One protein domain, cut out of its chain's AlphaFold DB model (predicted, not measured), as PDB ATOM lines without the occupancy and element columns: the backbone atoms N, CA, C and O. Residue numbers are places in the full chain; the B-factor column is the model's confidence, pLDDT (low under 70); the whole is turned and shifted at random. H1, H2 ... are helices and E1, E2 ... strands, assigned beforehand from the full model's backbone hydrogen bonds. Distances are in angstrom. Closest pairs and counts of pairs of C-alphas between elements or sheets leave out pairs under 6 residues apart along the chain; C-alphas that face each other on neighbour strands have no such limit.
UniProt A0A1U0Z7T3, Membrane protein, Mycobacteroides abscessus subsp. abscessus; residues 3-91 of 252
ATOM      1  N   ILE A   3     149.049 160.942  98.197       49.50
ATOM      2  CA  ILE A   3     150.360 160.456  97.755       49.50
ATOM      3  C   ILE A   3     151.386 161.444  98.314       49.50
ATOM      4  O   ILE A   3     151.329 162.634  97.991       49.50
ATOM      5  N   ARG A   4     152.274 160.983  99.197       49.44
ATOM      6  CA  ARG A   4     153.442 161.750  99.646       49.44
ATOM      7  C   ARG A   4     154.674 161.209  98.929       49.44
ATOM      8  O   ARG A   4     154.889 160.008  98.921       49.44
ATOM      9  N   SER A   5     155.487 162.097  98.361       45.16
ATOM     10  CA  SER A   5     156.885 161.799  98.050       45.16
ATOM     11  C   SER A   5     157.723 162.293  99.229       45.16
ATOM     12  O   SER A   5     157.882 163.505  99.386       45.16
ATOM     13  N   TYR A   6     158.185 161.393 100.093       50.03
ATOM     14  CA  TYR A   6     159.152 161.734 101.139       50.03
ATOM     15  C   TYR A   6     160.570 161.407 100.649       50.03
ATOM     16  O   TYR A   6     160.733 160.476  99.863       50.03
ATOM     17  N   GLN A   7     161.556 162.228 101.023       46.38
ATOM     18  CA  GLN A   7     162.979 162.021 100.733       46.38
ATOM     19  C   GLN A   7     163.620 161.234 101.888       46.38
ATOM     20  O   GLN A   7     163.336 161.538 103.041       46.38
ATOM     21  N   ASP A   8     164.513 160.306 101.529       51.56
ATOM     22  CA  ASP A   8     165.304 159.379 102.359       51.56
ATOM     23  C   ASP A   8     164.595 158.155 102.964       51.56
ATOM     24  O   ASP A   8     163.404 158.162 103.262       51.56
ATOM     25  N   ASP A   9     165.382 157.077 103.082       64.94
ATOM     26  CA  ASP A   9     165.074 155.825 103.776       64.94
ATOM     27  C   ASP A   9     164.775 156.126 105.260       64.94
ATOM     28  O   ASP A   9     165.667 156.112 106.114       64.94
ATOM     29  N   GLU A  10     163.526 156.463 105.568       77.25
ATOM     30  CA  GLU A  10     163.114 156.895 106.899       77.25
ATOM     31  C   GLU A  10     162.748 155.689 107.774       77.25
ATOM     32  O   GLU A  10     162.037 154.766 107.363       77.25
ATOM     33  N   LEU A  11     163.237 155.698 109.015       88.38
ATOM     34  CA  LEU A  11     162.787 154.767 110.042       88.38
ATOM     35  C   LEU A  11     161.522 155.318 110.696       88.38
ATOM     36  O   LEU A  11     161.545 156.387 111.304       88.38
ATOM     37  N   VAL A  12     160.431 154.563 110.609       90.38
ATOM     38  CA  VAL A  12     159.125 154.955 111.142       90.38
ATOM     39  C   VAL A  12     158.740 154.042 112.297       90.38
ATOM     40  O   VAL A  12     158.693 152.820 112.162       90.38
ATOM     41  N   GLU A  13     158.423 154.640 113.443       94.44
ATOM     42  CA  GLU A  13     157.954 153.920 114.629       94.44
ATOM     43  C   GLU A  13     156.464 153.519 114.517       94.44
ATOM     44  O   GLU A  13     155.677 154.218 113.870       94.44
ATOM     45  N   PRO A  14     156.019 152.438 115.190       93.88
ATOM     46  CA  PRO A  14     154.648 151.928 115.101       93.88
ATOM     47  C   PRO A  14     153.546 152.943 115.407       93.88
ATOM     48  O   PRO A  14     152.502 152.916 114.762       93.88
ATOM     49  N   GLY A  15     153.727 153.809 116.408       92.88
ATOM     50  CA  GLY A  15     152.733 154.825 116.786       92.88
ATOM     51  C   GLY A  15     151.357 154.285 117.220       92.88
ATOM     52  O   GLY A  15     150.382 155.032 117.201       92.88
ATOM     53  N   CYS A  16     151.251 152.999 117.579       92.75
ATOM     54  CA  CYS A  16     149.993 152.323 117.913       92.75
ATOM     55  C   CYS A  16     150.210 151.128 118.869       92.75
ATOM     56  O   CYS A  16     151.327 150.632 119.024       92.75
ATOM     57  N   ASP A  17     149.129 150.596 119.455       92.38
ATOM     58  CA  ASP A  17     149.168 149.440 120.374       92.38
ATOM     59  C   ASP A  17     149.038 148.064 119.700       92.38
ATOM     60  O   ASP A  17     148.955 147.027 120.371       92.38
ATOM     61  N   LEU A  18     149.025 148.026 118.367       93.19
ATOM     62  CA  LEU A  18     148.917 146.784 117.613       93.19
ATOM     63  C   LEU A  18     150.118 145.879 117.916       93.19
ATOM     64  O   LEU A  18     151.262 146.255 117.664       93.19
ATOM     65  N   ARG A  19     149.866 144.672 118.444       93.69
ATOM     66  CA  ARG A  19     150.926 143.739 118.864       93.69
ATOM     67  C   ARG A  19     151.921 143.462 117.739       93.69
ATOM     68  O   ARG A  19     153.118 143.476 117.985       93.69
ATOM     69  N   GLU A  20     151.424 143.236 116.527       93.94
ATOM     70  CA  GLU A  20     152.234 142.917 115.352       93.94
ATOM     71  C   GLU A  20     153.212 144.045 114.990       93.94
ATOM     72  O   GLU A  20     154.369 143.769 114.679       93.94
ATOM     73  N   ALA A  21     152.761 145.300 115.094       94.50
ATOM     74  CA  ALA A  21     153.583 146.480 114.837       94.50
ATOM     75  C   ALA A  21     154.577 146.726 115.984       94.50
ATOM     76  O   ALA A  21     155.759 146.952 115.751       94.50
ATOM     77  N   ARG A  22     154.146 146.576 117.245       95.81
ATOM     78  CA  ARG A  22     155.050 146.715 118.402       95.81
ATOM     79  C   ARG A  22     156.155 145.663 118.440       95.81
ATOM     80  O   ARG A  22     157.266 145.975 118.843       95.81
ATOM     81  N   GLN A  23     155.859 144.431 118.033       94.69
ATOM     82  CA  GLN A  23     156.862 143.368 117.945       94.69
ATOM     83  C   GLN A  23     157.829 143.564 116.774       94.69
ATOM     84  O   GLN A  23     158.956 143.089 116.848       94.69
ATOM     85  N   ALA A  24     157.395 144.234 115.705       94.75
ATOM     86  CA  ALA A  24     158.265 144.585 114.590       94.75
ATOM     87  C   ALA A  24     159.174 145.783 114.910       94.75
ATOM     88  O   ALA A  24     160.301 145.832 114.423       94.75
ATOM     89  N   GLY A  25     158.705 146.708 115.754       94.88
ATOM     90  CA  GLY A  25     159.420 147.940 116.079       94.88
ATOM     91  C   GLY A  25     159.425 148.915 114.903       94.88
ATOM     92  O   GLY A  25     158.499 148.901 114.084       94.88
ATOM     93  N   ALA A  26     160.455 149.760 114.836       94.75
ATOM     94  CA  ALA A  26     160.672 150.665 113.715       94.75
ATOM     95  C   ALA A  26     160.817 149.896 112.398       94.75
ATOM     96  O   ALA A  26     161.541 148.898 112.339       94.75
ATOM     97  N   ILE A  27     160.167 150.393 111.349       92.81
ATOM     98  CA  ILE A  27     160.293 149.869 109.987       92.81
ATOM     99  C   ILE A  27     161.016 150.871 109.099       92.81
ATOM    100  O   ILE A  27     160.888 152.076 109.302       92.81
ATOM    101  N   GLN A  28     161.747 150.374 108.108       89.94
ATOM    102  CA  GLN A  28     162.349 151.215 107.082       89.94
ATOM    103  C   GLN A  28     161.401 151.317 105.888       89.94
ATOM    104  O   GLN A  28     161.131 150.315 105.215       89.94
ATOM    105  N   THR A  29     160.907 152.525 105.633       81.38
ATOM    106  CA  THR A  29     160.091 152.824 104.454       81.38
ATOM    107  C   THR A  29     160.990 153.111 103.252       81.38
ATOM    108  O   THR A  29     162.166 153.449 103.395       81.38
ATOM    109  N   TYR A  30     160.457 152.923 102.043       76.19
ATOM    110  CA  TYR A  30     161.187 153.161 100.799       76.19
ATOM    111  C   TYR A  30     160.509 154.230  99.940       76.19
ATOM    112  O   TYR A  30     159.307 154.478 100.034       76.19
ATOM    113  N   LEU A  31     161.291 154.832  99.043       63.62
ATOM    114  CA  LEU A  31     160.828 155.813  98.070       63.62
ATOM    115  C   LEU A  31     159.842 155.178  97.068       63.62
ATOM    116  O   LEU A  31     160.239 154.548  96.083       63.62
ATOM    117  N   GLY A  32     158.544 155.349  97.303       61.06
ATOM    118  CA  GLY A  32     157.496 154.770  96.465       61.06
ATOM    119  C   GLY A  32     156.125 155.405  96.695       61.06
ATOM    120  O   GLY A  32     155.953 156.211  97.610       61.06
ATOM    121  N   PRO A  33     155.137 155.102  95.836       61.91
ATOM    122  CA  PRO A  33     153.769 155.543  96.045       61.91
ATOM    123  C   PRO A  33     153.183 154.832  97.267       61.91
ATOM    124  O   PRO A  33     152.712 153.704  97.179       61.91
ATOM    125  N   GLU A  34     153.185 155.518  98.400       69.62
ATOM    126  CA  GLU A  34     152.563 155.026  99.620       69.62
ATOM    127  C   GLU A  34     151.136 155.565  99.765       69.62
ATOM    128  O   GLU A  34     150.843 156.745  99.527       69.62
ATOM    129  N   TYR A  35     150.230 154.691 100.194       72.88
ATOM    130  CA  TYR A  35     148.869 155.059 100.537       72.88
ATOM    131  C   TYR A  35     148.696 155.177 102.046       72.88
ATOM    132  O   TYR A  35     148.399 154.207 102.735       72.88
ATOM    133  N   THR A  36     148.801 156.406 102.552       78.62
ATOM    134  CA  THR A  36     148.557 156.692 103.971       78.62
ATOM    135  C   THR A  36     147.086 156.999 104.251       78.62
ATOM    136  O   THR A  36     146.440 157.779 103.529       78.62
ATOM    137  N   PHE A  37     146.571 156.454 105.349       76.38
ATOM    138  CA  PHE A  37     145.245 156.737 105.889       76.38
ATOM    139  C   PHE A  37     145.338 157.797 106.998       76.38
ATOM    140  O   PHE A  37     145.649 157.492 108.144       76.38
ATOM    141  N   THR A  38     145.069 159.061 106.654       69.44
ATOM    142  CA  THR A  38     145.230 160.220 107.560       69.44
ATOM    143  C   THR A  38     144.068 160.454 108.527       69.44
ATOM    144  O   THR A  38     144.244 161.157 109.512       69.44
ATOM    145  N   ASP A  39     142.895 159.880 108.259       73.00
ATOM    146  CA  ASP A  39     141.755 159.879 109.179       73.00
ATOM    147  C   ASP A  39     141.090 158.498 109.119       73.00
ATOM    148  O   ASP A  39     140.310 158.212 108.204       73.00
ATOM    149  N   PRO A  40     141.472 157.579 110.017       70.38
ATOM    150  CA  PRO A  40     140.964 156.225 109.960       70.38
ATOM    151  C   PRO A  40     139.493 156.159 110.413       70.38
ATOM    152  O   PRO A  40     138.790 155.243 109.996       70.38
ATOM    153  N   GLY A  41     138.970 157.129 111.168       75.38
ATOM    154  CA  GLY A  41     137.628 157.066 111.756       75.38
ATOM    155  C   GLY A  41     137.538 156.169 113.008       75.38
ATOM    156  O   GLY A  41     138.508 155.504 113.386       75.38
ATOM    157  N   PRO A  42     136.381 156.149 113.694       77.44
ATOM    158  CA  PRO A  42     136.231 155.497 114.995       77.44
ATOM    159  C   PRO A  42     136.419 153.974 114.924       77.44
ATOM    160  O   PRO A  42     135.953 153.312 113.997       77.44
ATOM    161  N   GLY A  43     137.087 153.412 115.937       81.38
ATOM    162  CA  GLY A  43     137.283 151.963 116.083       81.38
ATOM    163  C   GLY A  43     138.314 151.340 115.134       81.38
ATOM    164  O   GLY A  43     138.395 150.112 115.047       81.38
ATOM    165  N   ARG A  44     139.101 152.155 114.423       89.62
ATOM    166  CA  ARG A  44     140.172 151.702 113.525       89.62
ATOM    167  C   ARG A  44     141.544 151.978 114.136       89.62
ATOM    168  O   ARG A  44     141.748 153.003 114.779       89.62
ATOM    169  N   ILE A  45     142.483 151.060 113.928       91.75
ATOM    170  CA  ILE A  45     143.862 151.172 114.416       91.75
ATOM    171  C   ILE A  45     144.743 151.568 113.236       91.75
ATOM    172  O   ILE A  45     144.741 150.875 112.220       91.75
ATOM    173  N   SER A  46     145.485 152.660 113.383       91.62
ATOM    174  CA  SER A  46     146.430 153.167 112.390       91.62
ATOM    175  C   SER A  46     147.831 153.164 112.993       91.62
ATOM    176  O   SER A  46     148.001 153.633 114.117       91.62
ATOM    177  N   CYS A  47     148.802 152.605 112.280       92.00
ATOM    178  CA  CYS A  47     150.198 152.510 112.703       92.00
ATOM    179  C   CYS A  47     151.120 153.078 111.615       92.00
ATOM    180  O   CYS A  47     150.704 153.221 110.462       92.00
ATOM    181  N   TYR A  48     152.369 153.371 111.980       91.12
ATOM    182  CA  TYR A  48     153.417 153.861 111.078       91.12
ATOM    183  C   TYR A  48     152.970 155.089 110.273       91.12
ATOM    184  O   TYR A  48     153.008 155.098 109.052       91.12
ATOM    185  N   GLY A  49     152.418 156.105 110.943       86.88
ATOM    186  CA  GLY A  49     151.982 157.338 110.269       86.88
ATOM    187  C   GLY A  49     150.802 157.182 109.294       86.88
ATOM    188  O   GLY A  49     150.498 158.120 108.559       86.88
ATOM    189  N   GLY A  50     150.109 156.036 109.295       87.62
ATOM    190  CA  GLY A  50     148.962 155.777 108.422       87.62
ATOM    191  C   GLY A  50     149.184 154.709 107.360       87.62
ATOM    192  O   GLY A  50     148.249 154.437 106.611       87.62
ATOM    193  N   THR A  51     150.369 154.109 107.284       89.00
ATOM    194  CA  THR A  51     150.718 153.063 106.306       89.00
ATOM    195  C   THR A  51     150.041 151.736 106.602       89.00
ATOM    196  O   THR A  51     149.655 151.008 105.690       89.00
ATOM    197  N   LEU A  52     149.867 151.407 107.881       91.38
ATOM    198  CA  LEU A  52     149.189 150.190 108.305       91.38
ATOM    199  C   LEU A  52     147.852 150.557 108.941       91.38
ATOM    200  O   LEU A  52     147.809 151.245 109.959       91.38
ATOM    201  N   LEU A  53     146.764 150.046 108.373       92.19
ATOM    202  CA  LEU A  53     145.412 150.251 108.881       92.19
ATOM    203  C   LEU A  53     144.766 148.909 109.212       92.19
ATOM    204  O   LEU A  53     144.736 148.005 108.379       92.19
ATOM    205  N   ARG A  54     144.171 148.788 110.398       92.00
ATOM    206  CA  ARG A  54     143.330 147.647 110.768       92.00
ATOM    207  C   ARG A  54     141.938 148.102 111.171       92.00
ATOM    208  O   ARG A  54     141.776 148.994 112.003       92.00
ATOM    209  N   TYR A  55     140.933 147.432 110.622       91.75
ATOM    210  CA  TYR A  55     139.535 147.671 110.948       91.75
ATOM    211  C   TYR A  55     138.717 146.383 110.921       91.75
ATOM    212  O   TYR A  55     139.157 145.355 110.399       91.75
ATOM    213  N   ARG A  56     137.534 146.433 111.532       91.94
ATOM    214  CA  ARG A  56     136.545 145.359 111.447       91.94
ATOM    215  C   ARG A  56     135.477 145.710 110.426       91.94
ATOM    216  O   ARG A  56     135.018 146.848 110.383       91.94
ATOM    217  N   ASP A  57     135.095 144.712 109.646       90.25
ATOM    218  CA  ASP A  57     133.966 144.745 108.724       90.25
ATOM    219  C   ASP A  57     133.096 143.512 109.010       90.25
ATOM    220  O   ASP A  57     133.452 142.382 108.658       90.25
ATOM    221  N   GLY A  58     132.030 143.712 109.793       90.25
ATOM    222  CA  GLY A  58     131.306 142.623 110.455       90.25
ATOM    223  C   GLY A  58     132.242 141.773 111.326       90.25
ATOM    224  O   GLY A  58     133.002 142.301 112.141       90.25
ATOM    225  N   ASP A  59     132.238 140.459 111.099       90.69
ATOM    226  CA  ASP A  59     133.098 139.501 111.811       90.69
ATOM    227  C   ASP A  59     134.519 139.396 111.228       90.69
ATOM    228  O   ASP A  59     135.373 138.671 111.749       90.69
ATOM    229  N   ARG A  60     134.813 140.114 110.136       90.25
ATOM    230  CA  ARG A  60     136.115 140.057 109.459       90.25
ATOM    231  C   ARG A  60     137.035 141.144 109.992       90.25
ATOM    232  O   ARG A  60     136.654 142.301 110.128       90.25
ATOM    233  N   THR A  61     138.286 140.779 110.262       90.69
ATOM    234  CA  THR A  61     139.349 141.758 110.521       90.69
ATOM    235  C   THR A  61     140.111 141.997 109.231       90.69
ATOM    236  O   THR A  61     140.741 141.077 108.714       90.69
ATOM    237  N   ILE A  62     140.081 143.228 108.732       91.56
ATOM    238  CA  ILE A  62     140.799 143.632 107.527       91.56
ATOM    239  C   ILE A  62     142.026 144.428 107.958       91.56
ATOM    240  O   ILE A  62     141.931 145.355 108.763       91.56
ATOM    241  N   THR A  63     143.191 144.031 107.448       91.62
ATOM    242  CA  THR A  63     144.443 144.772 107.615       91.62
ATOM    243  C   THR A  63     144.923 145.200 106.240       91.62
ATOM    244  O   THR A  63     145.029 144.366 105.344       91.62
ATOM    245  N   VAL A  64     145.182 146.489 106.077       91.00
ATOM    246  CA  VAL A  64     145.653 147.095 104.836       91.00
ATOM    247  C   VAL A  64     147.049 147.633 105.087       91.00
ATOM    248  O   VAL A  64     147.254 148.389 106.036       91.00
ATOM    249  N   LEU A  65     147.988 147.232 104.236       89.56
ATOM    250  CA  LEU A  65     149.319 147.812 104.158       89.56
ATOM    251  C   LEU A  65     149.362 148.696 102.908       89.56
ATOM    252  O   LEU A  65     149.089 148.222 101.807       89.56
ATOM    253  N   GLY A  66     149.622 149.984 103.106       86.62
ATOM    254  CA  GLY A  66     149.622 151.013 102.069       86.62
ATOM    255  C   GLY A  66     150.917 151.110 101.264       86.62
ATOM    256  O   GLY A  66     150.963 151.904 100.328       86.62
ATOM    257  N   ASP A  67     151.929 150.320 101.617       84.94
ATOM    258  CA  ASP A  67     153.225 150.230 100.946       84.94
ATOM    259  C   ASP A  67     153.369 148.840 100.304       84.94
ATOM    260  O   ASP A  67     153.368 147.813 100.991       84.94
ATOM    261  N   ASP A  68     153.457 148.800  98.974       79.38
ATOM    262  CA  ASP A  68     153.631 147.568  98.202       79.38
ATOM    263  C   ASP A  68     155.099 147.120  98.095       79.38
ATOM    264  O   ASP A  68     155.380 145.983  97.705       79.38
ATOM    265  N   THR A  69     156.042 147.977  98.485       83.25
ATOM    266  CA  THR A  69     157.480 147.714  98.412       83.25
ATOM    267  C   THR A  69     158.025 147.037  99.664       83.25
ATOM    268  O   THR A  69     158.972 146.256  99.540       83.25
ATOM    269  N   LEU A  70     157.409 147.245 100.833       85.88
ATOM    270  CA  LEU A  70     157.839 146.685 102.127       85.88
ATOM    271  C   LEU A  70     157.961 145.153 102.103       85.88
ATOM    272  O   LEU A  70     158.870 144.578 102.701       85.88
ATOM    273  N   LEU A  71     157.070 144.486 101.363       86.56
ATOM    274  CA  LEU A  71     157.041 143.024 101.218       86.56
ATOM    275  C   LEU A  71     157.870 142.507 100.028       86.56
ATOM    276  O   LEU A  71     157.829 141.316  99.719       86.56
ATOM    277  N   SER A  72     158.605 143.378  99.334       87.50
ATOM    278  CA  SER A  72     159.466 142.975  98.222       87.50
ATOM    279  C   SER A  72     160.774 142.355  98.717       87.50
ATOM    280  O   SER A  72     161.317 142.743  99.751       87.50
ATOM    281  N   ASN A  73     161.360 141.457  97.919       89.00
ATOM    282  CA  ASN A  73     162.652 140.830  98.233       89.00
ATOM    283  C   ASN A  73     163.775 141.842  98.521       89.00
ATOM    284  O   ASN A  73     164.711 141.518  99.240       89.00
ATOM    285  N   LYS A  74     163.688 143.056  97.959       88.12
ATOM    286  CA  LYS A  74     164.675 144.123  98.167       88.12
ATOM    287  C   LYS A  74     164.558 144.782  99.547       88.12
ATOM    288  O   LYS A  74     165.554 145.315 100.025       88.12
ATOM    289  N   GLN A  75     163.361 144.795 100.135       88.56
ATOM    290  CA  GLN A  75     163.070 145.536 101.365       88.56
ATOM    291  C   GLN A  75     162.878 144.645 102.594       88.56
ATOM    292  O   GLN A  75     162.905 145.149 103.712       88.56
ATOM    293  N   LEU A  76     162.705 143.332 102.419       90.56
ATOM    294  CA  LEU A  76     162.514 142.399 103.536       90.56
ATOM    295  C   LEU A  76     163.703 142.361 104.506       90.56
ATOM    296  O   LEU A  76     163.499 142.174 105.701       90.56
ATOM    297  N   ASP A  77     164.928 142.540 104.007       91.50
ATOM    298  CA  ASP A  77     166.151 142.543 104.823       91.50
ATOM    299  C   ASP A  77     166.377 143.861 105.583       91.50
ATOM    300  O   ASP A  77     167.329 143.975 106.356       91.50
ATOM    301  N   LYS A  78     165.515 144.860 105.365       92.12
ATOM    302  CA  LYS A  78     165.581 146.153 106.041       92.12
ATOM    303  C   LYS A  78     164.956 146.102 107.421       92.12
ATOM    304  O   LYS A  78     164.177 145.204 107.753       92.12
ATOM    305  N   GLN A  79     165.336 147.079 108.239       92.94
ATOM    306  CA  GLN A  79     164.964 147.138 109.645       92.94
ATOM    307  C   GLN A  79     163.445 147.001 109.815       92.94
ATOM    308  O   GLN A  79     162.677 147.696 109.159       92.94
ATOM    309  N   GLY A  80     163.023 146.049 110.653       92.69
ATOM    310  CA  GLY A  80     161.622 145.804 111.010       92.69
ATOM    311  C   GLY A  80     160.736 145.164 109.930       92.69
ATOM    312  O   GLY A  80     159.723 144.561 110.281       92.69
ATOM    313  N   ASN A  81     161.104 145.209 108.645       93.75
ATOM    314  CA  ASN A  81     160.211 144.840 107.536       93.75
ATOM    315  C   ASN A  81     159.841 143.349 107.522       93.75
ATOM    316  O   ASN A  81     158.656 143.008 107.506       93.75
ATOM    317  N   ALA A  82     160.823 142.441 107.605       93.94
ATOM    318  CA  ALA A  82     160.543 141.006 107.718       93.94
ATOM    319  C   ALA A  82     159.770 140.659 109.000       93.94
ATOM    320  O   ALA A  82     158.857 139.834 108.963       93.94
ATOM    321  N   ALA A  83     160.098 141.305 110.124       94.56
ATOM    322  CA  ALA A  83     159.402 141.082 111.387       94.56
ATOM    323  C   ALA A  83     157.928 141.502 111.285       94.56
ATOM    324  O   ALA A  83     157.047 140.737 111.672       94.56
ATOM    325  N   LEU A  84     157.641 142.665 110.689       93.88
ATOM    326  CA  LEU A  84     156.275 143.119 110.441       93.88
ATOM    327  C   LEU A  84     155.528 142.150 109.519       93.88
ATOM    328  O   LEU A  84     154.417 141.732 109.850       93.88
ATOM    329  N   ALA A  85     156.143 141.745 108.405       92.06
ATOM    330  CA  ALA A  85     155.557 140.798 107.461       92.06
ATOM    331  C   ALA A  85     155.185 139.468 108.138       92.06
ATOM    332  O   ALA A  85     154.050 138.998 108.017       92.06
ATOM    333  N   MET A  86     156.113 138.891 108.905       91.94
ATOM    334  CA  MET A  86     155.901 137.638 109.629       91.94
ATOM    335  C   MET A  86     154.863 137.781 110.744       91.94
ATOM    336  O   MET A  86     154.027 136.897 110.905       91.94
ATOM    337  N   ASN A  87     154.850 138.895 111.478       93.19
ATOM    338  CA  ASN A  87     153.866 139.126 112.535       93.19
ATOM    339  C   ASN A  87     152.445 139.287 111.973       93.19
ATOM    340  O   ASN A  87     151.487 138.803 112.578       93.19
ATOM    341  N   LEU A  88     152.304 139.944 110.815       91.50
ATOM    342  CA  LEU A  88     151.022 140.111 110.129       91.50
ATOM    343  C   LEU A  88     150.516 138.796 109.524       91.50
ATOM    344  O   LEU A  88     149.338 138.470 109.679       91.50
ATOM    345  N   ALA A  89     151.393 138.036 108.864       89.50
ATOM    346  CA  ALA A  89     151.042 136.779 108.204       89.50
ATOM    347  C   ALA A  89     150.896 135.600 109.184       89.50
ATOM    348  O   ALA A  89     150.060 134.723 108.986       89.50
ATOM    349  N   GLY A  90     151.681 135.588 110.262       86.62
ATOM    350  CA  GLY A  90     151.781 134.492 111.228       86.62
ATOM    351  C   GLY A  90     150.700 134.480 112.310       86.62
ATOM    352  O   GLY A  90     150.804 133.726 113.274       86.62
ATOM    353  N   ARG A  91     149.661 135.317 112.198       82.19
ATOM    354  CA  ARG A  91     148.568 135.359 113.184       82.19
ATOM    355  C   ARG A  91     147.678 134.109 113.140       82.19
ATOM    356  O   ARG A  91     147.062 133.776 114.152       82.19
TER     357      ARG A  91
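What this domain is: This is residues 3 to 91 of the 252 residues of the protein "Membrane protein" of Mycobacteroides abscessus subsp. abscessus (UniProt A0A1U0Z7T3). There is little regular structure: a small antiparallel sheet, ordered E2 - E3 - E4, and two short helices, H1 and H2, side by side off the sheet, joined by loops. The 89 printed residues run H1 E1 E2 E3 E4 H2, a mixed class with under half in named elements. The whole is compact, radius of gyration of the C-alphas 12.5 A, spanning 37 by 28 by 19 A.

How they stand to each other: E2, residues 45 to 47, E3, 52 to 57, and E4, 60 to 65, form a meander, each strand the antiparallel neighbour of the one before. N 45 and O 54, 2.9 A, and N 55 and O 62, 3.0 A, are within hydrogen-bond range. H1, residues 19 to 24, and H2, 81 to 89, touch, the closest C-alphas being Ala 24 and Leu 84, 4.8 A; they run opposite ways at a shallow tilt of 24 degrees. In both, every O i to N i+4 pair is within hydrogen-bond range. E1, residues 34 to 36, pairs with no named strand.

Where its parts are: E3 and E4 each measure 16.2 A, H2 12.2 A. C-alpha 19 begins H1 at (150.926, 143.739, 118.864); C-alpha 89 ends H2 at (151.042, 136.779, 108.204).

The domain as a whole: The printed part has no cut. The E4 to H2 link is long. pLDDT is under 70 at residues 3 to 9, 31 to 34 and 38.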